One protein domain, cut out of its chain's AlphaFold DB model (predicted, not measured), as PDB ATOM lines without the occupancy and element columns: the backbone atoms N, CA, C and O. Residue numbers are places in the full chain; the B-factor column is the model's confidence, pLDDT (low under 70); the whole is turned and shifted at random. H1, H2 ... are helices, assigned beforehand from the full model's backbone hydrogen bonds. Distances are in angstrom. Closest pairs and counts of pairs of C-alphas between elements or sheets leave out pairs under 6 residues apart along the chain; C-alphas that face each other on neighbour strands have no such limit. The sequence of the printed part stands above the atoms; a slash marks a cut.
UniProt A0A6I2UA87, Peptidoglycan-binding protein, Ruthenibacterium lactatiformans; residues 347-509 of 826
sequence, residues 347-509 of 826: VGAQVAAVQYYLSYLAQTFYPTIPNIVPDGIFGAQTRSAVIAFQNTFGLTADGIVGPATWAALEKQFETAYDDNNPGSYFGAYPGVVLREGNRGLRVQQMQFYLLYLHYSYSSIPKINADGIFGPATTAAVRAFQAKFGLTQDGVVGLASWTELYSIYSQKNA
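This is residues 347 to 509 of the 826 residues of the protein "Peptidoglycan-binding protein" of Ruthenibacterium lactatiformans (UniProt A0A6I2UA87). Two lobes of three helices, H1 to H3 and H4 to H6, join where H1 and H4 pack side by side in the middle. The printed part, 163 residues with six named helices in chain order, is all helix. It is compact, with a radius of gyration of the C-alphas of 15.5 A and spans of 47 by 33 by 29 A.

Find C-alpha 349 at (-40.879, -28.111, -3.017); from there H1 runs 22.3 A to residue 364. Next come H2, residues 380 to 392, H3, 403 to 420 and 25.6 A long, H4, 441 to 454, H5, 471 to 483, and H6, 494 to 507, ending at (-42.347, -37.294, 0.601).

Look first at hubs H1 and H4, which touch at a shallow tilt of 7 degrees, opposite ways; their closest C-alphas, Ala 349 and Tyr 452, are 4.9 A apart. By closest C-alphas, H1 touches H2 at Gln 355 and Thr 382, 6.7 A, with residues 355 to 358 alone, and H3 at Tyr 357 and Phe 413, 6.0 A. Likewise H4 touches H5 at Gln 447 and Thr 473, 7.0 A, with residues 447 to 450 alone, and H6 at Tyr 449 and Tyr 504, 6.1 A. Packing is mostly crossed. In H1 to H6 every O i to N i+4 pair is within hydrogen-bond range.

The printed part has no cut; links H1 to H2, H3 to H4 and H4 to H5 are long. Its 56 residues under pLDDT 70 include 414 to 433 and 493 to 509.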
ATOM      1  N   VAL A 347     -40.570 -23.135  -9.615       66.50
ATOM      2  CA  VAL A 347     -41.396 -23.090  -8.399       66.50
ATOM      3  C   VAL A 347     -41.615 -24.504  -7.869       66.50
ATOM      4  O   VAL A 347     -41.695 -25.446  -8.656       66.50
ATOM      5  N   GLY A 348     -41.733 -24.676  -6.552       55.28
ATOM      6  CA  GLY A 348     -42.070 -25.974  -5.957       55.28
ATOM      7  C   GLY A 348     -41.238 -26.365  -4.739       55.28
ATOM      8  O   GLY A 348     -40.344 -25.642  -4.306       55.28
ATOM      9  N   ALA A 349     -41.517 -27.559  -4.215       58.88
ATOM     10  CA  ALA A 349     -40.879 -28.111  -3.017       58.88
ATOM     11  C   ALA A 349     -39.343 -28.210  -3.129       58.88
ATOM     12  O   ALA A 349     -38.627 -27.899  -2.184       58.88
ATOM     13  N   GLN A 350     -38.834 -28.550  -4.316       55.25
ATOM     14  CA  GLN A 350     -37.399 -28.600  -4.627       55.25
ATOM     15  C   GLN A 350     -36.726 -27.219  -4.526       55.25
ATOM     16  O   GLN A 350     -35.623 -27.090  -4.005       55.25
ATOM     17  N   VAL A 351     -37.418 -26.160  -4.959       73.94
ATOM     18  CA  VAL A 351     -36.937 -24.780  -4.802       73.94
ATOM     19  C   VAL A 351     -36.938 -24.379  -3.328       73.94
ATOM     20  O   VAL A 351     -35.970 -23.783  -2.865       73.94
ATOM     21  N   ALA A 352     -37.983 -24.750  -2.581       71.50
ATOM     22  CA  ALA A 352     -38.049 -24.499  -1.144       71.50
ATOM     23  C   ALA A 352     -36.905 -25.198  -0.386       71.50
ATOM     24  O   ALA A 352     -36.346 -24.605   0.532       71.50
ATOM     25  N   ALA A 353     -36.514 -26.409  -0.800       69.06
ATOM     26  CA  ALA A 353     -35.380 -27.140  -0.228       69.06
ATOM     27  C   ALA A 353     -34.039 -26.437  -0.497       69.06
ATOM     28  O   ALA A 353     -33.304 -26.157   0.449       69.06
ATOM     29  N   VAL A 354     -33.761 -26.044  -1.749       78.50
ATOM     30  CA  VAL A 354     -32.566 -25.244  -2.092       78.50
ATOM     31  C   VAL A 354     -32.514 -23.956  -1.274       78.50
ATOM     32  O   VAL A 354     -31.478 -23.615  -0.706       78.50
ATOM     33  N   GLN A 355     -33.632 -23.229  -1.205       87.94
ATOM     34  CA  GLN A 355     -33.700 -21.978  -0.458       87.94
ATOM     35  C   GLN A 355     -33.479 -22.193   1.038       87.94
ATOM     36  O   GLN A 355     -32.803 -21.381   1.661       87.94
ATOM     37  N   TYR A 356     -34.019 -23.274   1.605       85.88
ATOM     38  CA  TYR A 356     -33.817 -23.620   3.007       85.88
ATOM     39  C   TYR A 356     -32.350 -23.954   3.296       85.88
ATOM     40  O   TYR A 356     -31.793 -23.392   4.234       85.88
ATOM     41  N   TYR A 357     -31.691 -24.768   2.464       83.81
ATOM     42  CA  TYR A 357     -30.267 -25.090   2.640       83.81
ATOM     43  C   TYR A 357     -29.391 -23.846   2.529       83.81
ATOM     44  O   TYR A 357     -28.565 -23.596   3.403       83.81
ATOM     45  N   LEU A 358     -29.615 -23.011   1.509       89.50
ATOM     46  CA  LEU A 358     -28.896 -21.746   1.349       89.50
ATOM     47  C   LEU A 358     -29.137 -20.794   2.523       89.50
ATOM     48  O   LEU A 358     -28.187 -20.208   3.028       89.50
ATOM     49  N   SER A 359     -30.387 -20.657   2.973       91.19
ATOM     50  CA  SER A 359     -30.747 -19.820   4.119       91.19
ATOM     51  C   SER A 359     -30.094 -20.321   5.406       91.19
ATOM     52  O   SER A 359     -29.543 -19.522   6.160       91.19
ATOM     53  N   TYR A 360     -30.102 -21.632   5.653       83.25
ATOM     54  CA  TYR A 360     -29.469 -22.233   6.825       83.25
ATOM     55  C   TYR A 360     -27.954 -22.002   6.805       83.25
ATOM     56  O   TYR A 360     -27.400 -21.477   7.769       83.25
ATOM     57  N   LEU A 361     -27.292 -22.311   5.685       84.69
ATOM     58  CA  LEU A 361     -25.851 -22.123   5.498       84.69
ATOM     59  C   LEU A 361     -25.429 -20.655   5.627       84.69
ATOM     60  O   LEU A 361     -24.428 -20.365   6.283       84.69
ATOM     61  N   ALA A 362     -26.209 -19.733   5.056       90.56
ATOM     62  CA  ALA A 362     -25.977 -18.295   5.157       90.56
ATOM     63  C   ALA A 362     -26.049 -17.787   6.605       90.56
ATOM     64  O   ALA A 362     -25.252 -16.944   7.013       90.56
ATOM     65  N   GLN A 363     -27.004 -18.302   7.383       85.88
ATOM     66  CA  GLN A 363     -27.221 -17.894   8.772       85.88
ATOM     67  C   GLN A 363     -26.204 -18.497   9.749       85.88
ATOM     68  O   GLN A 363     -26.009 -17.933  10.824       85.88
ATOM     69  N   THR A 364     -25.587 -19.630   9.408       77.38
ATOM     70  CA  THR A 364     -24.792 -20.425  10.362       77.38
ATOM     71  C   THR A 364     -23.287 -20.409  10.103       77.38
ATOM     72  O   THR A 364     -22.532 -20.231  11.054       77.38
ATOM     73  N   PHE A 365     -22.830 -20.536   8.850       77.19
ATOM     74  CA  PHE A 365     -21.389 -20.671   8.551       77.19
ATOM     75  C   PHE A 365     -20.872 -19.745   7.456       77.19
ATOM     76  O   PHE A 365     -19.696 -19.387   7.466       77.19
ATOM     77  N   TYR A 366     -21.721 -19.346   6.509       85.38
ATOM     78  CA  TYR A 366     -21.276 -18.699   5.277       85.38
ATOM     79  C   TYR A 366     -21.999 -17.366   5.048       85.38
ATOM     80  O   TYR A 366     -22.839 -17.270   4.154       85.38
ATOM     81  N   PRO A 367     -21.648 -16.295   5.790       85.62
ATOM     82  CA  PRO A 367     -22.305 -14.987   5.673       85.62
ATOM     83  C   PRO A 367     -22.102 -14.316   4.302       85.62
ATOM     84  O   PRO A 367     -22.752 -13.322   3.987       85.62
ATOM     85  N   THR A 368     -21.190 -14.844   3.480       87.00
ATOM     86  CA  THR A 368     -20.985 -14.447   2.081       87.00
ATOM     87  C   THR A 368     -22.121 -14.897   1.164       87.00
ATOM     88  O   THR A 368     -22.301 -14.317   0.093       87.00
ATOM     89  N   ILE A 369     -22.896 -15.907   1.568       92.06
ATOM     90  CA  ILE A 369     -24.118 -16.319   0.885       92.06
ATOM     91  C   ILE A 369     -25.248 -15.391   1.356       92.06
ATOM     92  O   ILE A 369     -25.502 -15.302   2.557       92.06
ATOM     93  N   PRO A 370     -25.951 -14.693   0.445       93.44
ATOM     94  CA  PRO A 370     -27.132 -13.916   0.796       93.44
ATOM     95  C   PRO A 370     -28.166 -14.765   1.543       93.44
ATOM     96  O   PRO A 370     -28.638 -15.775   1.018       93.44
ATOM     97  N   ASN A 371     -28.555 -14.331   2.743       91.75
ATOM     98  CA  ASN A 371     -29.673 -14.947   3.446       91.75
ATOM     99  C   ASN A 371     -30.979 -14.634   2.700       91.75
ATOM    100  O   ASN A 371     -31.297 -13.473   2.436       91.75
ATOM    101  N   ILE A 372     -31.729 -15.679   2.371       93.56
ATOM    102  CA  ILE A 372     -32.995 -15.615   1.642       93.56
ATOM    103  C   ILE A 372     -34.093 -16.290   2.457       93.56
ATOM    104  O   ILE A 372     -33.819 -17.194   3.241       93.56
ATOM    105  N   VAL A 373     -35.341 -15.869   2.258       93.69
ATOM    106  CA  VAL A 373     -36.501 -16.516   2.881       93.69
ATOM    107  C   VAL A 373     -37.015 -17.610   1.940       93.69
ATOM    108  O   VAL A 373     -37.367 -17.288   0.803       93.69
ATOM    109  N   PRO A 374     -37.088 -18.883   2.370       91.38
ATOM    110  CA  PRO A 374     -37.689 -19.940   1.567       91.38
ATOM    111  C   PRO A 374     -39.188 -19.695   1.348       91.38
ATOM    112  O   PRO A 374     -39.979 -19.667   2.293       91.38
ATOM    113  N   ASP A 375     -39.568 -19.523   0.084       82.38
ATOM    114  CA  ASP A 375     -40.936 -19.260  -0.389       82.38
ATOM    115  C   ASP A 375     -41.365 -20.222  -1.520       82.38
ATOM    116  O   ASP A 375     -42.498 -20.165  -2.023       82.38
ATOM    117  N   GLY A 376     -40.453 -21.112  -1.927       70.56
ATOM    118  CA  GLY A 376     -40.619 -22.077  -3.002       70.56
ATOM    119  C   GLY A 376     -40.638 -21.463  -4.403       70.56
ATOM    120  O   GLY A 376     -41.162 -22.101  -5.318       70.56
ATOM    121  N   ILE A 377     -40.111 -20.244  -4.585       80.62
ATOM    122  CA  ILE A 377     -40.031 -19.525  -5.865       80.62
ATOM    123  C   ILE A 377     -38.575 -19.154  -6.176       80.62
ATOM    124  O   ILE A 377     -37.908 -18.419  -5.451       80.62
ATOM    125  N   PHE A 378     -38.061 -19.609  -7.317       76.12
ATOM    126  CA  PHE A 378     -36.682 -19.356  -7.715       76.12
ATOM    127  C   PHE A 378     -36.593 -17.989  -8.400       76.12
ATOM    128  O   PHE A 378     -36.532 -17.873  -9.625       76.12
ATOM    129  N   GLY A 379     -36.632 -16.931  -7.592       80.19
ATOM    130  CA  GLY A 379     -36.497 -15.546  -8.034       80.19
ATOM    131  C   GLY A 379     -35.044 -15.091  -8.203       80.19
ATOM    132  O   GLY A 379     -34.094 -15.864  -8.068       80.19
ATOM    133  N   ALA A 380     -34.865 -13.794  -8.464       87.69
ATOM    134  CA  ALA A 380     -33.540 -13.185  -8.612       87.69
ATOM    135  C   ALA A 380     -32.675 -13.340  -7.346       87.69
ATOM    136  O   ALA A 380     -31.479 -13.589  -7.456       87.69
ATOM    137  N   GLN A 381     -33.286 -13.265  -6.158       90.56
ATOM    138  CA  GLN A 381     -32.587 -13.446  -4.881       90.56
ATOM    139  C   GLN A 381     -32.056 -14.875  -4.719       90.56
ATOM    140  O   GLN A 381     -30.882 -15.053  -4.405       90.56
ATOM    141  N   THR A 382     -32.877 -15.887  -5.023       91.38
ATOM    142  CA  THR A 382     -32.460 -17.297  -5.018       91.38
ATOM    143  C   THR A 382     -31.312 -17.529  -5.997       91.38
ATOM    144  O   THR A 382     -30.321 -18.158  -5.640       91.38
ATOM    145  N   ARG A 383     -31.377 -16.947  -7.205       92.00
ATOM    146  CA  ARG A 383     -30.280 -17.031  -8.184       92.00
ATOM    147  C   ARG A 383     -28.986 -16.410  -7.661       92.00
ATOM    148  O   ARG A 383     -27.931 -17.022  -7.791       92.00
ATOM    149  N   SER A 384     -29.052 -15.221  -7.067       92.56
ATOM    150  CA  SER A 384     -27.884 -14.570  -6.464       92.56
ATOM    151  C   SER A 384     -27.283 -15.399  -5.327       92.56
ATOM    152  O   SER A 384     -26.062 -15.507  -5.248       92.56
ATOM    153  N   ALA A 385     -28.118 -16.025  -4.493       94.50
ATOM    154  CA  ALA A 385     -27.663 -16.910  -3.426       94.50
ATOM    155  C   ALA A 385     -26.988 -18.181  -3.963       94.50
ATOM    156  O   ALA A 385     -25.927 -18.558  -3.472       94.50
ATOM    157  N   VAL A 386     -27.534 -18.788  -5.022       93.06
ATOM    158  CA  VAL A 386     -26.914 -19.939  -5.701       93.06
ATOM    159  C   VAL A 386     -25.562 -19.562  -6.307       93.06
ATOM    160  O   VAL A 386     -24.595 -20.285  -6.100       93.06
ATOM    161  N   ILE A 387     -25.452 -18.412  -6.980       90.06
ATOM    162  CA  ILE A 387     -24.171 -17.924  -7.526       90.06
ATOM    163  C   ILE A 387     -23.147 -17.704  -6.406       90.06
ATOM    164  O   ILE A 387     -21.984 -18.076  -6.546       90.06
ATOM    165  N   ALA A 388     -23.560 -17.102  -5.289       93.69
ATOM    166  CA  ALA A 388     -22.679 -16.879  -4.145       93.69
ATOM    167  C   ALA A 388     -22.204 -18.201  -3.523       93.69
ATOM    168  O   ALA A 388     -21.012 -18.356  -3.249       93.69
ATOM    169  N   PHE A 389     -23.105 -19.173  -3.364       93.88
ATOM    170  CA  PHE A 389     -22.772 -20.525  -2.921       93.88
ATOM    171  C   PHE A 389     -21.789 -21.201  -3.887       93.88
ATOM    172  O   PHE A 389     -20.731 -21.662  -3.468       93.88
ATOM    173  N   GLN A 390     -22.078 -21.188  -5.190       91.88
ATOM    174  CA  GLN A 390     -21.216 -21.784  -6.213       91.88
ATOM    175  C   GLN A 390     -19.804 -21.186  -6.192       91.88
ATOM    176  O   GLN A 390     -18.832 -21.936  -6.183       91.88
ATOM    177  N   ASN A 391     -19.684 -19.859  -6.094       92.25
ATOM    178  CA  ASN A 391     -18.389 -19.192  -5.941       92.25
ATOM    179  C   ASN A 391     -17.665 -19.608  -4.652       92.25
ATOM    180  O   ASN A 391     -16.457 -19.826  -4.674       92.25
ATOM    181  N   THR A 392     -18.398 -19.736  -3.542       90.50
ATOM    182  CA  THR A 392     -17.836 -20.116  -2.233       90.50
ATOM    183  C   THR A 392     -17.232 -21.525  -2.263       90.50
ATOM    184  O   THR A 392     -16.187 -21.749  -1.658       90.50
ATOM    185  N   PHE A 393     -17.836 -22.455  -3.010       83.81
ATOM    186  CA  PHE A 393     -17.408 -23.860  -3.078       83.81
ATOM    187  C   PHE A 393     -16.702 -24.249  -4.385       83.81
ATOM    188  O   PHE A 393     -16.547 -25.435  -4.671       83.81
ATOM    189  N   GLY A 394     -16.254 -23.269  -5.179       87.75
ATOM    190  CA  GLY A 394     -15.468 -23.516  -6.394       87.75
ATOM    191  C   GLY A 394     -16.230 -24.246  -7.508       87.75
ATOM    192  O   GLY A 394     -15.622 -24.952  -8.311       87.75
ATOM    193  N   LEU A 395     -17.554 -24.097  -7.549       86.06
ATOM    194  CA  LEU A 395     -18.419 -24.627  -8.601       86.06
ATOM    195  C   LEU A 395     -18.570 -23.616  -9.747       86.06
ATOM    196  O   LEU A 395     -18.292 -22.425  -9.596       86.06
ATOM    197  N   THR A 396     -19.085 -24.069 -10.892       85.19
ATOM    198  CA  THR A 396     -19.493 -23.169 -11.980       85.19
ATOM    199  C   THR A 396     -20.574 -22.206 -11.483       85.19
ATOM    200  O   THR A 396     -21.671 -22.637 -11.150       85.19
ATOM    201  N   ALA A 397     -20.279 -20.906 -11.444       88.44
ATOM    202  CA  ALA A 397     -21.167 -19.868 -10.913       88.44
ATOM    203  C   ALA A 397     -22.222 -19.388 -11.933       88.44
ATOM    204  O   ALA A 397     -22.321 -18.203 -12.258       88.44
ATOM    205  N   ASP A 398     -22.994 -20.321 -12.482       71.81
ATOM    206  CA  ASP A 398     -24.025 -20.073 -13.500       71.81
ATOM    207  C   ASP A 398     -25.397 -19.676 -12.909       71.81
ATOM    208  O   ASP A 398     -26.267 -19.145 -13.617       71.81
ATOM    209  N   GLY A 399     -25.580 -19.847 -11.597       76.88
ATOM    210  CA  GLY A 399     -26.847 -19.623 -10.902       76.88
ATOM    211  C   GLY A 399     -27.874 -20.723 -11.152       76.88
ATOM    212  O   GLY A 399     -29.072 -20.482 -10.979       76.88
ATOM    213  N   ILE A 400     -27.409 -21.896 -11.584       75.50
ATOM    214  CA  ILE A 400     -28.202 -23.076 -11.899       75.50
ATOM    215  C   ILE A 400     -27.860 -24.181 -10.889       75.50
ATOM    216  O   ILE A 400     -26.712 -24.589 -10.711       75.50
ATOM    217  N   VAL A 401     -28.878 -24.725 -10.231       66.12
ATOM    218  CA  VAL A 401     -28.707 -25.860  -9.320       66.12
ATOM    219  C   VAL A 401     -28.782 -27.150 -10.132       66.12
ATOM    220  O   VAL A 401     -29.849 -27.731 -10.322       66.12
ATOM    221  N   GLY A 402     -27.639 -27.545 -10.688       48.69
ATOM    222  CA  GLY A 402     -27.428 -28.867 -11.279       48.69
ATOM    223  C   GLY A 402     -26.916 -29.890 -10.253       48.69
ATOM    224  O   GLY A 402     -26.727 -29.541  -9.086       48.69
ATOM    225  N   PRO A 403     -26.617 -31.132 -10.677       48.47
ATOM    226  CA  PRO A 403     -26.201 -32.215  -9.778       48.47
ATOM    227  C   PRO A 403     -24.994 -31.878  -8.891       48.47
ATOM    228  O   PRO A 403     -24.989 -32.201  -7.709       48.47
ATOM    229  N   ALA A 404     -23.993 -31.177  -9.433       59.84
ATOM    230  CA  ALA A 404     -22.817 -30.762  -8.665       59.84
ATOM    231  C   ALA A 404     -23.160 -29.722  -7.584       59.84
ATOM    232  O   ALA A 404     -22.665 -29.805  -6.463       59.84
ATOM    233  N   THR A 405     -24.037 -28.766  -7.908       71.06
ATOM    234  CA  THR A 405     -24.526 -27.769  -6.949       71.06
ATOM    235  C   THR A 405     -25.372 -28.424  -5.859       71.06
ATOM    236  O   THR A 405     -25.228 -28.064  -4.697       71.06
ATOM    237  N   TRP A 406     -26.203 -29.410  -6.212       61.66
ATOM    238  CA  TRP A 406     -27.002 -30.192  -5.264       61.66
ATOM    239  C   TRP A 406     -26.146 -30.986  -4.282       61.66
ATOM    240  O   TRP A 406     -26.262 -30.774  -3.080       61.66
ATOM    241  N   ALA A 407     -25.230 -31.816  -4.786       55.06
ATOM    242  CA  ALA A 407     -24.355 -32.629  -3.943       55.06
ATOM    243  C   ALA A 407     -23.500 -31.765  -3.000       55.06
ATOM    244  O   ALA A 407     -23.251 -32.128  -1.852       55.06
ATOM    245  N   ALA A 408     -23.060 -30.593  -3.472       69.06
ATOM    246  CA  ALA A 408     -22.364 -29.636  -2.627       69.06
ATOM    247  C   ALA A 408     -23.293 -29.025  -1.567       69.06
ATOM    248  O   ALA A 408     -22.886 -28.923  -0.414       69.06
ATOM    249  N   LEU A 409     -24.514 -28.612  -1.927       69.81
ATOM    250  CA  LEU A 409     -25.479 -28.043  -0.981       69.81
ATOM    251  C   LEU A 409     -25.808 -29.025   0.141       69.81
ATOM    252  O   LEU A 409     -25.756 -28.634   1.301       69.81
ATOM    253  N   GLU A 410     -26.098 -30.280  -0.205       62.56
ATOM    254  CA  GLU A 410     -26.419 -31.351   0.745       62.56
ATOM    255  C   GLU A 410     -25.257 -31.601   1.697       62.56
ATOM    256  O   GLU A 410     -25.406 -31.414   2.902       62.56
ATOM    257  N   LYS A 411     -24.069 -31.886   1.156       69.44
ATOM    258  CA  LYS A 411     -22.873 -32.135   1.966       69.44
ATOM    259  C   LYS A 411     -22.579 -30.992   2.938       69.44
ATOM    260  O   LYS A 411     -22.234 -31.225   4.095       69.44
ATOM    261  N   GLN A 412     -22.655 -29.748   2.461       74.50
ATOM    262  CA  GLN A 412     -22.366 -28.586   3.299       74.50
ATOM    263  C   GLN A 412     -23.457 -28.369   4.339       74.50
ATOM    264  O   GLN A 412     -23.138 -28.032   5.473       74.50
ATOM    265  N   PHE A 413     -24.722 -28.571   3.970       70.81
ATOM    266  CA  PHE A 413     -25.850 -28.476   4.887       70.81
ATOM    267  C   PHE A 413     -25.775 -29.534   5.991       70.81
ATOM    268  O   PHE A 413     -25.948 -29.177   7.149       70.81
ATOM    269  N   GLU A 414     -25.472 -30.789   5.659       60.62
ATOM    270  CA  GLU A 414     -25.277 -31.876   6.629       60.62
ATOM    271  C   GLU A 414     -24.154 -31.542   7.607       60.62
ATOM    272  O   GLU A 414     -24.389 -31.477   8.809       60.62
ATOM    273  N   THR A 415     -22.975 -31.189   7.082       63.53
ATOM    274  CA  THR A 415     -21.822 -30.782   7.908       63.53
ATOM    275  C   THR A 415     -22.195 -29.624   8.843       63.53
ATOM    276  O   THR A 415     -21.970 -29.672  10.048       63.53
ATOM    277  N   ALA A 416     -22.839 -28.590   8.296       62.09
ATOM    278  CA  ALA A 416     -23.286 -27.419   9.039       62.09
ATOM    279  C   ALA A 416     -24.360 -27.740  10.095       62.09
ATOM    280  O   ALA A 416     -24.457 -27.102  11.152       62.09
ATOM    281  N   TYR A 417     -25.249 -28.676   9.790       57.31
ATOM    282  CA  TYR A 417     -26.305 -29.071  10.701       57.31
ATOM    283  C   TYR A 417     -25.730 -29.863  11.874       57.31
ATOM    284  O   TYR A 417     -26.058 -29.533  13.014       57.31
ATOM    285  N   ASP A 418     -24.836 -30.810  11.601       55.66
ATOM    286  CA  ASP A 418     -24.173 -31.639  12.607       55.66
ATOM    287  C   ASP A 418     -23.274 -30.805  13.531       55.66
ATOM    288  O   ASP A 418     -23.361 -30.941  14.752       55.66
ATOM    289  N   ASP A 419     -22.504 -29.858  12.986       54.16
ATOM    290  CA  ASP A 419     -21.631 -28.972  13.774       54.16
ATOM    291  C   ASP A 419     -22.413 -28.060  14.738       54.16
ATOM    292  O   ASP A 419     -21.970 -27.794  15.857       54.16
ATOM    293  N   ASN A 420     -23.596 -27.582  14.334       52.56
ATOM    294  CA  ASN A 420     -24.457 -26.758  15.198       52.56
ATOM    295  C   ASN A 420     -25.333 -27.574  16.148       52.56
ATOM    296  O   ASN A 420     -25.907 -27.017  17.086       52.56
ATOM    297  N   ASN A 421     -25.500 -28.867  15.879       45.75
ATOM    298  CA  ASN A 421     -26.383 -29.748  16.631       45.75
ATOM    299  C   ASN A 421     -25.680 -31.079  16.929       45.75
ATOM    300  O   ASN A 421     -26.217 -32.132  16.574       45.75
ATOM    301  N   PRO A 422     -24.506 -31.059  17.589       33.78
ATOM    302  CA  PRO A 422     -23.740 -32.270  17.836       33.78
ATOM    303  C   PRO A 422     -24.591 -33.254  18.643       33.78
ATOM    304  O   PRO A 422     -25.030 -32.955  19.755       33.78
ATOM    305  N   GLY A 423     -24.865 -34.414  18.046       31.67
ATOM    306  CA  GLY A 423     -25.718 -35.446  18.633       31.67
ATOM    307  C   GLY A 423     -27.226 -35.338  18.345       31.67
ATOM    308  O   GLY A 423     -28.023 -36.088  18.910       31.67
ATOM    309  N   SER A 424     -27.656 -34.436  17.465       37.81
ATOM    310  CA  SER A 424     -29.055 -34.291  17.054       37.81
ATOM    311  C   SER A 424     -29.165 -34.375  15.533       37.81
ATOM    312  O   SER A 424     -28.676 -33.501  14.829       37.81
ATOM    313  N   TYR A 425     -29.884 -35.372  15.016       42.84
ATOM    314  CA  TYR A 425     -30.064 -35.579  13.573       42.84
ATOM    315  C   TYR A 425     -31.100 -34.616  12.955       42.84
ATOM    316  O   TYR A 425     -31.930 -34.003  13.644       42.84
ATOM    317  N   PHE A 426     -31.067 -34.455  11.628       46.41
ATOM    318  CA  PHE A 426     -32.024 -33.612  10.909       46.41
ATOM    319  C   PHE A 426     -33.449 -34.162  11.033       46.41
ATOM    320  O   PHE A 426     -33.740 -35.257  10.559       46.41
ATOM    321  N   GLY A 427     -34.344 -33.388  11.655       48.44
ATOM    322  CA  GLY A 427     -35.713 -33.814  11.959       48.44
ATOM    323  C   GLY A 427     -35.955 -34.247  13.398       48.44
ATOM    324  O   GLY A 427     -37.105 -34.487  13.766       48.44
ATOM    325  N   ALA A 428     -34.913 -34.298  14.233       47.91
ATOM    326  CA  ALA A 428     -35.076 -34.483  15.668       47.91
ATOM    327  C   ALA A 428     -35.979 -33.390  16.258       47.91
ATOM    328  O   ALA A 428     -35.887 -32.216  15.885       47.91
ATOM    329  N   TYR A 429     -36.865 -33.784  17.176       47.88
ATOM    330  CA  TYR A 429     -37.686 -32.826  17.907       47.88
ATOM    331  C   TYR A 429     -36.768 -31.870  18.678       47.88
ATOM    332  O   TYR A 429     -35.918 -32.338  19.434       47.88
ATOM    333  N   PRO A 430     -36.923 -30.541  18.542       51.38
ATOM    334  CA  PRO A 430     -35.986 -29.579  19.117       51.38
ATOM    335  C   PRO A 430     -36.046 -29.471  20.650       51.38
ATOM    336  O   PRO A 430     -35.443 -28.558  21.207       51.38
ATOM    337  N   GLY A 431     -36.807 -30.335  21.332       50.28
ATOM    338  CA  GLY A 431     -36.984 -30.319  22.788       50.28
ATOM    339  C   GLY A 431     -37.784 -29.121  23.307       50.28
ATOM    340  O   GLY A 431     -37.939 -28.957  24.513       50.28
ATOM    341  N   VAL A 432     -38.303 -28.280  22.408       63.84
ATOM    342  CA  VAL A 432     -39.069 -27.075  22.731       63.84
ATOM    343  C   VAL A 432     -40.402 -27.077  22.000       63.84
ATOM    344  O   VAL A 432     -40.493 -27.382  20.810       63.84
ATOM    345  N   VAL A 433     -41.461 -26.722  22.723       65.44
ATOM    346  CA  VAL A 433     -42.798 -26.556  22.155       65.44
ATOM    347  C   VAL A 433     -42.831 -25.260  21.352       65.44
ATOM    348  O   VAL A 433     -42.614 -24.186  21.919       65.44
ATOM    349  N   LEU A 434     -43.111 -25.355  20.050       79.56
ATOM    350  CA  LEU A 434     -43.214 -24.186  19.180       79.56
ATOM    351  C   LEU A 434     -44.658 -23.692  19.112       79.56
ATOM    352  O   LEU A 434     -45.584 -24.456  18.850       79.56
ATOM    353  N   ARG A 435     -44.842 -22.393  19.319       88.50
ATOM    354  CA  ARG A 435     -46.135 -21.703  19.294       88.50
ATOM    355  C   ARG A 435     -45.967 -20.265  18.830       88.50
ATOM    356  O   ARG A 435     -44.846 -19.765  18.705       88.50
ATOM    357  N   GLU A 436     -47.094 -19.596  18.615       89.75
ATOM    358  CA  GLU A 436     -47.124 -18.197  18.206       89.75
ATOM    359  C   GLU A 436     -46.242 -17.313  19.103       89.75
ATOM    360  O   GLU A 436     -46.246 -17.426  20.330       89.75
ATOM    361  N   GLY A 437     -45.437 -16.461  18.467       83.69
ATOM    362  CA  GLY A 437     -44.432 -15.620  19.113       83.69
ATOM    363  C   GLY A 437     -43.021 -16.218  19.146       83.69
ATOM    364  O   GLY A 437     -42.061 -15.460  19.294       83.69
ATOM    365  N   ASN A 438     -42.849 -17.533  18.959       88.88
ATOM    366  CA  ASN A 438     -41.516 -18.134  18.851       88.88
ATOM    367  C   ASN A 438     -40.810 -17.740  17.549       88.88
ATOM    368  O   ASN A 438     -41.446 -17.495  16.522       88.88
ATOM    369  N   ARG A 439     -39.475 -17.676  17.592       87.75
ATOM    370  CA  ARG A 439     -38.631 -17.307  16.449       87.75
ATOM    371  C   ARG A 439     -37.347 -18.133  16.417       87.75
ATOM    372  O   ARG A 439     -36.908 -18.614  17.459       87.75
ATOM    373  N   GLY A 440     -36.732 -18.249  15.244       79.62
ATOM    374  CA  GLY A 440     -35.409 -18.852  15.050       79.62
ATOM    375  C   GLY A 440     -35.412 -20.079  14.139       79.62
ATOM    376  O   GLY A 440     -36.440 -20.457  13.577       79.62
ATOM    377  N   LEU A 441     -34.247 -20.724  14.016       76.44
ATOM    378  CA  LEU A 441     -34.005 -21.807  13.050       76.44
ATOM    379  C   LEU A 441     -34.966 -22.997  13.208       76.44
ATOM    380  O   LEU A 441     -35.347 -23.611  12.221       76.44
ATOM    381  N   ARG A 442     -35.436 -23.287  14.430       77.25
ATOM    382  CA  ARG A 442     -36.421 -24.361  14.677       77.25
ATOM    383  C   ARG A 442     -37.807 -24.042  14.133       77.25
ATOM    384  O   ARG A 442     -38.487 -24.921  13.612       77.25
ATOM    385  N   VAL A 443     -38.211 -22.776  14.220       87.94
ATOM    386  CA  VAL A 443     -39.452 -22.301  13.602       87.94
ATOM    387  C   VAL A 443     -39.311 -22.339  12.087       87.94
ATOM    388  O   VAL A 443     -40.203 -22.847  11.418       87.94
ATOM    389  N   GLN A 444     -38.170 -21.890  11.559       86.75
ATOM    390  CA  GLN A 444     -37.888 -21.924  10.125       86.75
ATOM    391  C   GLN A 444     -37.915 -23.356   9.571       86.75
ATOM    392  O   GLN A 444     -38.515 -23.596   8.530       86.75
ATOM    393  N   GLN A 445     -37.325 -24.313  10.289       80.88
ATOM    394  CA  GLN A 445     -37.320 -25.736   9.937       80.88
ATOM    395  C   GLN A 445     -38.741 -26.315   9.864       80.88
ATOM    396  O   GLN A 445     -39.111 -26.937   8.872       80.88
ATOM    397  N   MET A 446     -39.573 -26.057  10.875       90.88
ATOM    398  CA  MET A 446     -40.973 -26.495  10.878       90.88
ATOM    399  C   MET A 446     -41.795 -25.823   9.768       90.88
ATOM    400  O   MET A 446     -42.564 -26.492   9.075       90.88
ATOM    401  N   GLN A 447     -41.606 -24.520   9.548       93.06
ATOM    402  CA  GLN A 447     -42.267 -23.806   8.455       93.06
ATOM    403  C   GLN A 447     -41.827 -24.333   7.088       93.06
ATOM    404  O   GLN A 447     -42.651 -24.415   6.182       93.06
ATOM    405  N   PHE A 448     -40.559 -24.723   6.939       85.25
ATOM    406  CA  PHE A 448     -40.059 -25.385   5.741       85.25
ATOM    407  C   PHE A 448     -40.771 -26.722   5.510       85.25
ATOM    408  O   PHE A 448     -41.236 -26.956   4.396       85.25
ATOM    409  N   TYR A 449     -40.953 -27.556   6.540       84.44
ATOM    410  CA  TYR A 449     -41.729 -28.793   6.405       84.44
ATOM    411  C   TYR A 449     -43.168 -28.512   5.960       84.44
ATOM    412  O   TYR A 449     -43.647 -29.125   5.008       84.44
ATOM    413  N   LEU A 450     -43.846 -27.533   6.565       89.56
ATOM    414  CA  LEU A 450     -45.203 -27.141   6.163       89.56
ATOM    415  C   LEU A 450     -45.265 -26.585   4.732       89.56
ATOM    416  O   LEU A 450     -46.160 -26.954   3.971       89.56
ATOM    417  N   LEU A 451     -44.307 -25.739   4.343       86.56
ATOM    418  CA  LEU A 451     -44.182 -25.213   2.982       86.56
ATOM    419  C   LEU A 451     -43.926 -26.341   1.974       86.56
ATOM    420  O   LEU A 451     -44.512 -26.342   0.895       86.56
ATOM    421  N   TYR A 452     -43.100 -27.325   2.320       78.44
ATOM    422  CA  TYR A 452     -42.856 -28.495   1.481       78.44
ATOM    423  C   TYR A 452     -44.137 -29.321   1.310       78.44
ATOM    424  O   TYR A 452     -44.532 -29.660   0.190       78.44
ATOM    425  N   LEU A 453     -44.832 -29.601   2.416       73.75
ATOM    426  CA  LEU A 453     -46.061 -30.388   2.419       73.75
ATOM    427  C   LEU A 453     -47.228 -29.687   1.721       73.75
ATOM    428  O   LEU A 453     -48.039 -30.379   1.110       73.75
ATOM    429  N   HIS A 454     -47.296 -28.353   1.722       81.50
ATOM    430  CA  HIS A 454     -48.307 -27.582   0.986       81.50
ATOM    431  C   HIS A 454     -48.418 -28.012  -0.489       81.50
ATOM    432  O   HIS A 454     -49.519 -28.113  -1.032       81.50
ATOM    433  N   TYR A 455     -47.293 -28.341  -1.133       64.38
ATOM    434  CA  TYR A 455     -47.282 -28.780  -2.533       64.38
ATOM    435  C   TYR A 455     -47.949 -30.146  -2.760       64.38
ATOM    436  O   TYR A 455     -48.396 -30.429  -3.872       64.38
ATOM    437  N   SER A 456     -48.038 -30.976  -1.718       56.00
ATOM    438  CA  SER A 456     -48.723 -32.277  -1.737       56.00
ATOM    439  C   SER A 456     -50.117 -32.224  -1.105       56.00
ATOM    440  O   SER A 456     -50.991 -33.015  -1.456       56.00
ATOM    441  N   TYR A 457     -50.340 -31.284  -0.189       65.44
ATOM    442  CA  TYR A 457     -51.551 -31.149   0.606       65.44
ATOM    443  C   TYR A 457     -52.054 -29.710   0.514       65.44
ATOM    444  O   TYR A 457     -51.747 -28.870   1.357       65.44
ATOM    445  N   SER A 458     -52.884 -29.437  -0.494       77.31
ATOM    446  CA  SER A 458     -53.456 -28.103  -0.736       77.31
ATOM    447  C   SER A 458     -54.327 -27.579   0.412       77.31
ATOM    448  O   SER A 458     -54.575 -26.378   0.485       77.31
ATOM    449  N   SER A 459     -54.781 -28.462   1.310       79.31
ATOM    450  CA  SER A 459     -55.480 -28.094   2.544       79.31
ATOM    451  C   SER A 459     -54.579 -27.382   3.553       79.31
ATOM    452  O   SER A 459     -55.097 -26.686   4.417       79.31
ATOM    453  N   ILE A 460     -53.257 -27.552   3.461       85.31
ATOM    454  CA  ILE A 460     -52.280 -26.825   4.273       85.31
ATOM    455  C   ILE A 460     -52.010 -25.486   3.569       85.31
ATOM    456  O   ILE A 460     -51.546 -25.496   2.428       85.31
ATOM    457  N   PRO A 461     -52.297 -24.330   4.192       89.56
ATOM    458  CA  PRO A 461     -51.979 -23.018   3.638       89.56
ATOM    459  C   PRO A 461     -50.497 -22.865   3.288       89.56
ATOM    460  O   PRO A 461     -49.623 -23.282   4.049       89.56
ATOM    461  N   LYS A 462     -50.210 -22.205   2.161       90.81
ATOM    462  CA  LYS A 462     -48.837 -21.822   1.821       90.81
ATOM    463  C   LYS A 462     -48.337 -20.784   2.825       90.81
ATOM    464  O   LYS A 462     -48.981 -19.751   3.008       90.81
ATOM    465  N   ILE A 463     -47.168 -21.029   3.406       93.81
ATOM    466  CA  ILE A 463     -46.452 -20.086   4.272       93.81
ATOM    467  C   ILE A 463     -45.007 -19.932   3.799       93.81
ATOM    468  O   ILE A 463     -44.495 -20.798   3.099       93.81
ATOM    469  N   ASN A 464     -44.349 -18.848   4.197       91.38
ATOM    470  CA  ASN A 464     -42.910 -18.690   4.001       91.38
ATOM    471  C   ASN A 464     -42.165 -19.234   5.228       91.38
ATOM    472  O   ASN A 464     -42.683 -19.157   6.343       91.38
ATOM    473  N   ALA A 465     -40.951 -19.751   5.037       91.50
ATOM    474  CA  ALA A 465     -40.088 -20.186   6.136       91.50
ATOM    475  C   ALA A 465     -39.209 -19.023   6.630       91.50
ATOM    476  O   ALA A 465     -37.992 -19.002   6.457       91.50
ATOM    477  N   ASP A 466     -39.838 -18.002   7.201       88.50
ATOM    478  CA  ASP A 466     -39.175 -16.780   7.681       88.50
ATOM    479  C   ASP A 466     -38.584 -16.901   9.097       88.50
ATOM    480  O   ASP A 466     -37.938 -15.975   9.589       88.50
ATOM    481  N   GLY A 467     -38.800 -18.035   9.763       88.38
ATOM    482  CA  GLY A 467     -38.361 -18.274  11.130       88.38
ATOM    483  C   GLY A 467     -39.179 -17.531  12.181       88.38
ATOM    484  O   GLY A 467     -38.714 -17.426  13.316       88.38
ATOM    485  N   ILE A 468     -40.370 -17.016  11.847       92.81
ATOM    486  CA  ILE A 468     -41.259 -16.288  12.762       92.81
ATOM    487  C   ILE A 468     -42.600 -17.016  12.873       92.81
ATOM    488  O   ILE A 468     -43.395 -17.054  11.938       92.81
ATOM    489  N   PHE A 469     -42.909 -17.536  14.059       92.56
ATOM    490  CA  PHE A 469     -44.162 -18.244  14.295       92.56
ATOM    491  C   PHE A 469     -45.274 -17.213  14.518       92.56
ATOM    492  O   PHE A 469     -45.540 -16.803  15.646       92.56
ATOM    493  N   GLY A 470     -45.883 -16.748  13.430       93.06
ATOM    494  CA  GLY A 470     -47.005 -15.806  13.447       93.06
ATOM    495  C   GLY A 470     -48.361 -16.464  13.154       93.06
ATOM    496  O   GLY A 470     -48.428 -17.679  12.950       93.06
ATOM    497  N   PRO A 471     -49.438 -15.665  13.025       95.19
ATOM    498  CA  PRO A 471     -50.795 -16.167  12.787       95.19
ATOM    499  C   PRO A 471     -50.931 -17.066  11.548       95.19
ATOM    500  O   PRO A 471     -51.687 -18.036  11.559       95.19
ATOM    501  N   ALA A 472     -50.174 -16.780  10.482       93.50
ATOM    502  CA  ALA A 472     -50.154 -17.611   9.277       93.50
ATOM    503  C   ALA A 472     -49.572 -19.009   9.552       93.50
ATOM    504  O   ALA A 472     -50.106 -20.009   9.075       93.50
ATOM    505  N   THR A 473     -48.514 -19.088  10.364       96.44
ATOM    506  CA  THR A 473     -47.927 -20.358  10.805       96.44
ATOM    507  C   THR A 473     -48.883 -21.106  11.730       96.44
ATOM    508  O   THR A 473     -49.093 -22.296  11.523       96.44
ATOM    509  N   THR A 474     -49.555 -20.418  12.661       96.75
ATOM    510  CA  THR A 474     -50.605 -21.010  13.512       96.75
ATOM    511  C   THR A 474     -51.721 -21.639  12.672       96.75
ATOM    512  O   THR A 474     -52.119 -22.779  12.916       96.75
ATOM    513  N   ALA A 475     -52.200 -20.939  11.639       95.19
ATOM    514  CA  ALA A 475     -53.221 -21.459  10.730       95.19
ATOM    515  C   ALA A 475     -52.733 -22.685   9.939       95.19
ATOM    516  O   ALA A 475     -53.473 -23.659   9.795       95.19
ATOM    517  N   ALA A 476     -51.484 -22.664   9.465       93.06
ATOM    518  CA  ALA A 476     -50.893 -23.789   8.748       93.06
ATOM    519  C   ALA A 476     -50.698 -25.026   9.636       93.06
ATOM    520  O   ALA A 476     -51.011 -26.135   9.204       93.06
ATOM    521  N   VAL A 477     -50.270 -24.838  10.888       96.19
ATOM    522  CA  VAL A 477     -50.145 -25.919  11.877       96.19
ATOM    523  C   VAL A 477     -51.509 -26.528  12.188       96.19
ATOM    524  O   VAL A 477     -51.635 -27.747  12.149       96.19
ATOM    525  N   ARG A 478     -52.557 -25.722  12.401       92.19
ATOM    526  CA  ARG A 478     -53.917 -26.252  12.622       92.19
ATOM    527  C   ARG A 478     -54.447 -27.026  11.424       92.19
ATOM    528  O   ARG A 478     -55.050 -28.079  11.597       92.19
ATOM    529  N   ALA A 479     -54.211 -26.527  10.212       86.62
ATOM    530  CA  ALA A 479     -54.615 -27.217   8.992       86.62
ATOM    531  C   ALA A 479     -53.876 -28.551   8.811       86.62
ATOM    532  O   ALA A 479     -54.482 -29.541   8.403       86.62
ATOM    533  N   PHE A 480     -52.585 -28.589   9.150       87.50
ATOM    534  CA  PHE A 480     -51.805 -29.821   9.208       87.50
ATOM    535  C   PHE A 480     -52.368 -30.785  10.265       87.50
ATOM    536  O   PHE A 480     -52.702 -31.919   9.936       87.50
ATOM    537  N   GLN A 481     -52.576 -30.325  11.499       87.12
ATOM    538  CA  GLN A 481     -53.125 -31.138  12.588       87.12
ATOM    539  C   GLN A 481     -54.494 -31.726  12.230       87.12
ATOM    540  O   GLN A 481     -54.710 -32.926  12.372       87.12
ATOM    541  N   ALA A 482     -55.386 -30.908  11.665       83.88
ATOM    542  CA  ALA A 482     -56.691 -31.348  11.188       83.88
ATOM    543  C   ALA A 482     -56.581 -32.412  10.090       83.88
ATOM    544  O   ALA A 482     -57.360 -33.363  10.064       83.88
ATOM    545  N   LYS A 483     -55.611 -32.261   9.182       73.62
ATOM    546  CA  LYS A 483     -55.404 -33.184   8.065       73.62
ATOM    547  C   LYS A 483     -54.928 -34.569   8.515       73.62
ATOM    548  O   LYS A 483     -55.282 -35.543   7.852       73.62
ATOM    549  N   PHE A 484     -54.158 -34.646   9.599       64.69
ATOM    550  CA  PHE A 484     -53.513 -35.876  10.076       64.69
ATOM    551  C   PHE A 484     -54.050 -36.374  11.428       64.69
ATOM    552  O   PHE A 484     -53.400 -37.165  12.096       64.69
ATOM    553  N   GLY A 485     -55.251 -35.937  11.827       76.81
ATOM    554  CA  GLY A 485     -55.937 -36.471  13.011       76.81
ATOM    555  C   GLY A 485     -55.292 -36.097  14.351       76.81
ATOM    556  O   GLY A 485     -55.488 -36.799  15.336       76.81
ATOM    557  N   LEU A 486     -54.534 -35.000  14.397       77.44
ATOM    558  CA  LEU A 486     -53.897 -34.490  15.611       77.44
ATOM    559  C   LEU A 486     -54.776 -33.436  16.306       77.44
ATOM    560  O   LEU A 486     -55.643 -32.813  15.686       77.44
ATOM    561  N   THR A 487     -54.494 -33.172  17.583       80.81
ATOM    562  CA  THR A 487     -55.107 -32.064  18.334       80.81
ATOM    563  C   THR A 487     -54.868 -30.734  17.613       80.81
ATOM    564  O   THR A 487     -53.727 -30.354  17.383       80.81
ATOM    565  N   GLN A 488     -55.937 -30.016  17.255       91.06
ATOM    566  CA  GLN A 488     -55.893 -28.794  16.429       91.06
ATOM    567  C   GLN A 488     -55.612 -27.516  17.240       91.06
ATOM    568  O   GLN A 488     -56.287 -26.492  17.097       91.06
ATOM    569  N   ASP A 489     -54.631 -27.563  18.133       79.81
ATOM    570  CA  ASP A 489     -54.300 -26.453  19.031       79.81
ATOM    571  C   ASP A 489     -53.466 -25.343  18.355       79.81
ATOM    572  O   ASP A 489     -53.468 -24.195  18.809       79.81
ATOM    573  N   GLY A 490     -52.845 -25.622  17.206       86.88
ATOM    574  CA  GLY A 490     -51.919 -24.711  16.527       86.88
ATOM    575  C   GLY A 490     -50.531 -24.662  17.170       86.88
ATOM    576  O   GLY A 490     -49.771 -23.730  16.899       86.88
ATOM    577  N   VAL A 491     -50.210 -25.641  18.019       81.94
ATOM    578  CA  VAL A 491     -48.961 -25.760  18.774       81.94
ATOM    579  C   VAL A 491     -48.184 -26.994  18.304       81.94
ATOM    580  O   VAL A 491     -48.718 -28.088  18.124       81.94
ATOM    581  N   VAL A 492     -46.876 -26.838  18.106       71.50
ATOM    582  CA  VAL A 492     -45.999 -27.922  17.650       71.50
ATOM    583  C   VAL A 492     -45.195 -28.467  18.830       71.50
ATOM    584  O   VAL A 492     -44.102 -27.992  19.143       71.50
ATOM    585  N   GLY A 493     -45.775 -29.459  19.506       51.28
ATOM    586  CA  GLY A 493     -45.086 -30.336  20.459       51.28
ATOM    587  C   GLY A 493     -44.484 -31.576  19.782       51.28
ATOM    588  O   GLY A 493     -44.473 -31.673  18.555       51.28
ATOM    589  N   LEU A 494     -44.019 -32.543  20.581       50.06
ATOM    590  CA  LEU A 494     -43.365 -33.770  20.100       50.06
ATOM    591  C   LEU A 494     -44.212 -34.546  19.077       50.06
ATOM    592  O   LEU A 494     -43.701 -34.903  18.020       50.06
ATOM    593  N   ALA A 495     -45.503 -34.760  19.353       47.59
ATOM    594  CA  ALA A 495     -46.409 -35.478  18.451       47.59
ATOM    595  C   ALA A 495     -46.578 -34.765  17.096       47.59
ATOM    596  O   ALA A 495     -46.308 -35.352  16.049       47.59
ATOM    597  N   SER A 496     -46.926 -33.471  17.114       59.06
ATOM    598  CA  SER A 496     -47.062 -32.652  15.902       59.06
ATOM    599  C   SER A 496     -45.768 -32.594  15.089       59.06
ATOM    600  O   SER A 496     -45.815 -32.655  13.866       59.06
ATOM    601  N   TRP A 497     -44.611 -32.481  15.749       63.25
ATOM    602  CA  TRP A 497     -43.311 -32.445  15.076       63.25
ATOM    603  C   TRP A 497     -42.948 -33.789  14.444       63.25
ATOM    604  O   TRP A 497     -42.479 -33.824  13.308       63.25
ATOM    605  N   THR A 498     -43.171 -34.886  15.170       50.66
ATOM    606  CA  THR A 498     -42.829 -36.243  14.720       50.66
ATOM    607  C   THR A 498     -43.643 -36.616  13.493       50.66
ATOM    608  O   THR A 498     -43.078 -37.070  12.502       50.66
ATOM    609  N   GLU A 499     -44.946 -36.336  13.516       58.41
ATOM    610  CA  GLU A 499     -45.827 -36.578  12.375       58.41
ATOM    611  C   GLU A 499     -45.461 -35.679  11.186       58.41
ATOM    612  O   GLU A 499     -45.321 -36.149  10.056       58.41
ATOM    613  N   LEU A 500     -45.203 -34.389  11.440       66.38
ATOM    614  CA  LEU A 500     -44.802 -33.432  10.406       66.38
ATOM    615  C   LEU A 500     -43.515 -33.868   9.699       66.38
ATOM    616  O   LEU A 500     -43.449 -33.848   8.469       66.38
ATOM    617  N   TYR A 501     -42.513 -34.293  10.469       60.34
ATOM    618  CA  TYR A 501     -41.254 -34.800   9.938       60.34
ATOM    619  C   TYR A 501     -41.412 -36.168   9.258       60.34
ATOM    620  O   TYR A 501     -40.815 -36.389   8.205       60.34
ATOM    621  N   SER A 502     -42.230 -37.073   9.799       50.94
ATOM    622  CA  SER A 502     -42.514 -38.388   9.203       50.94
ATOM    623  C   SER A 502     -43.099 -38.240   7.798       50.94
ATOM    624  O   SER A 502     -42.569 -38.784   6.830       50.94
ATOM    625  N   ILE A 503     -44.123 -37.402   7.641       56.41
ATOM    626  CA  ILE A 503     -44.759 -37.175   6.340       56.41
ATOM    627  C   ILE A 503     -43.807 -36.432   5.398       56.41
ATOM    628  O   ILE A 503     -43.710 -36.772   4.217       56.41
ATOM    629  N   TYR A 504     -43.078 -35.433   5.904       63.16
ATOM    630  CA  TYR A 504     -42.054 -34.734   5.129       63.16
ATOM    631  C   TYR A 504     -40.980 -35.699   4.605       63.16
ATOM    632  O   TYR A 504     -40.703 -35.695   3.410       63.16
ATOM    633  N   SER A 505     -40.414 -36.554   5.459       49.97
ATOM    634  CA  SER A 505     -39.339 -37.490   5.094       49.97
ATOM    635  C   SER A 505     -39.808 -38.557   4.105       49.97
ATOM    636  O   SER A 505     -39.107 -38.821   3.132       49.97
ATOM    637  N   GLN A 506     -41.029 -39.080   4.255       51.09
ATOM    638  CA  GLN A 506     -41.640 -39.994   3.281       51.09
ATOM    639  C   GLN A 506     -41.843 -39.343   1.904       51.09
ATOM    640  O   GLN A 506     -41.719 -40.004   0.874       51.09
ATOM    641  N   LYS A 507     -42.167 -38.043   1.858       49.38
ATOM    642  CA  LYS A 507     -42.347 -37.294   0.601       49.38
ATOM    643  C   LYS A 507     -41.033 -36.795   0.007       49.38
ATOM    644  O   LYS A 507     -40.941 -36.645  -1.207       49.38
ATOM    645  N   ASN A 508     -40.035 -36.573   0.852       43.00
ATOM    646  CA  ASN A 508     -38.694 -36.134   0.497       43.00
ATOM    647  C   ASN A 508     -37.702 -37.308   0.386       43.00
ATOM    648  O   ASN A 508     -36.497 -37.101   0.498       43.00
ATOM    649  N   ALA A 509     -38.190 -38.534   0.148       35.62
ATOM    650  CA  ALA A 509     -37.410 -39.778   0.082       35.62
ATOM    651  C   ALA A 509     -36.407 -39.868  -1.101       35.62
ATOM    652  O   ALA A 509     -36.039 -40.952  -1.538       35.62
TER     653      ALA A 509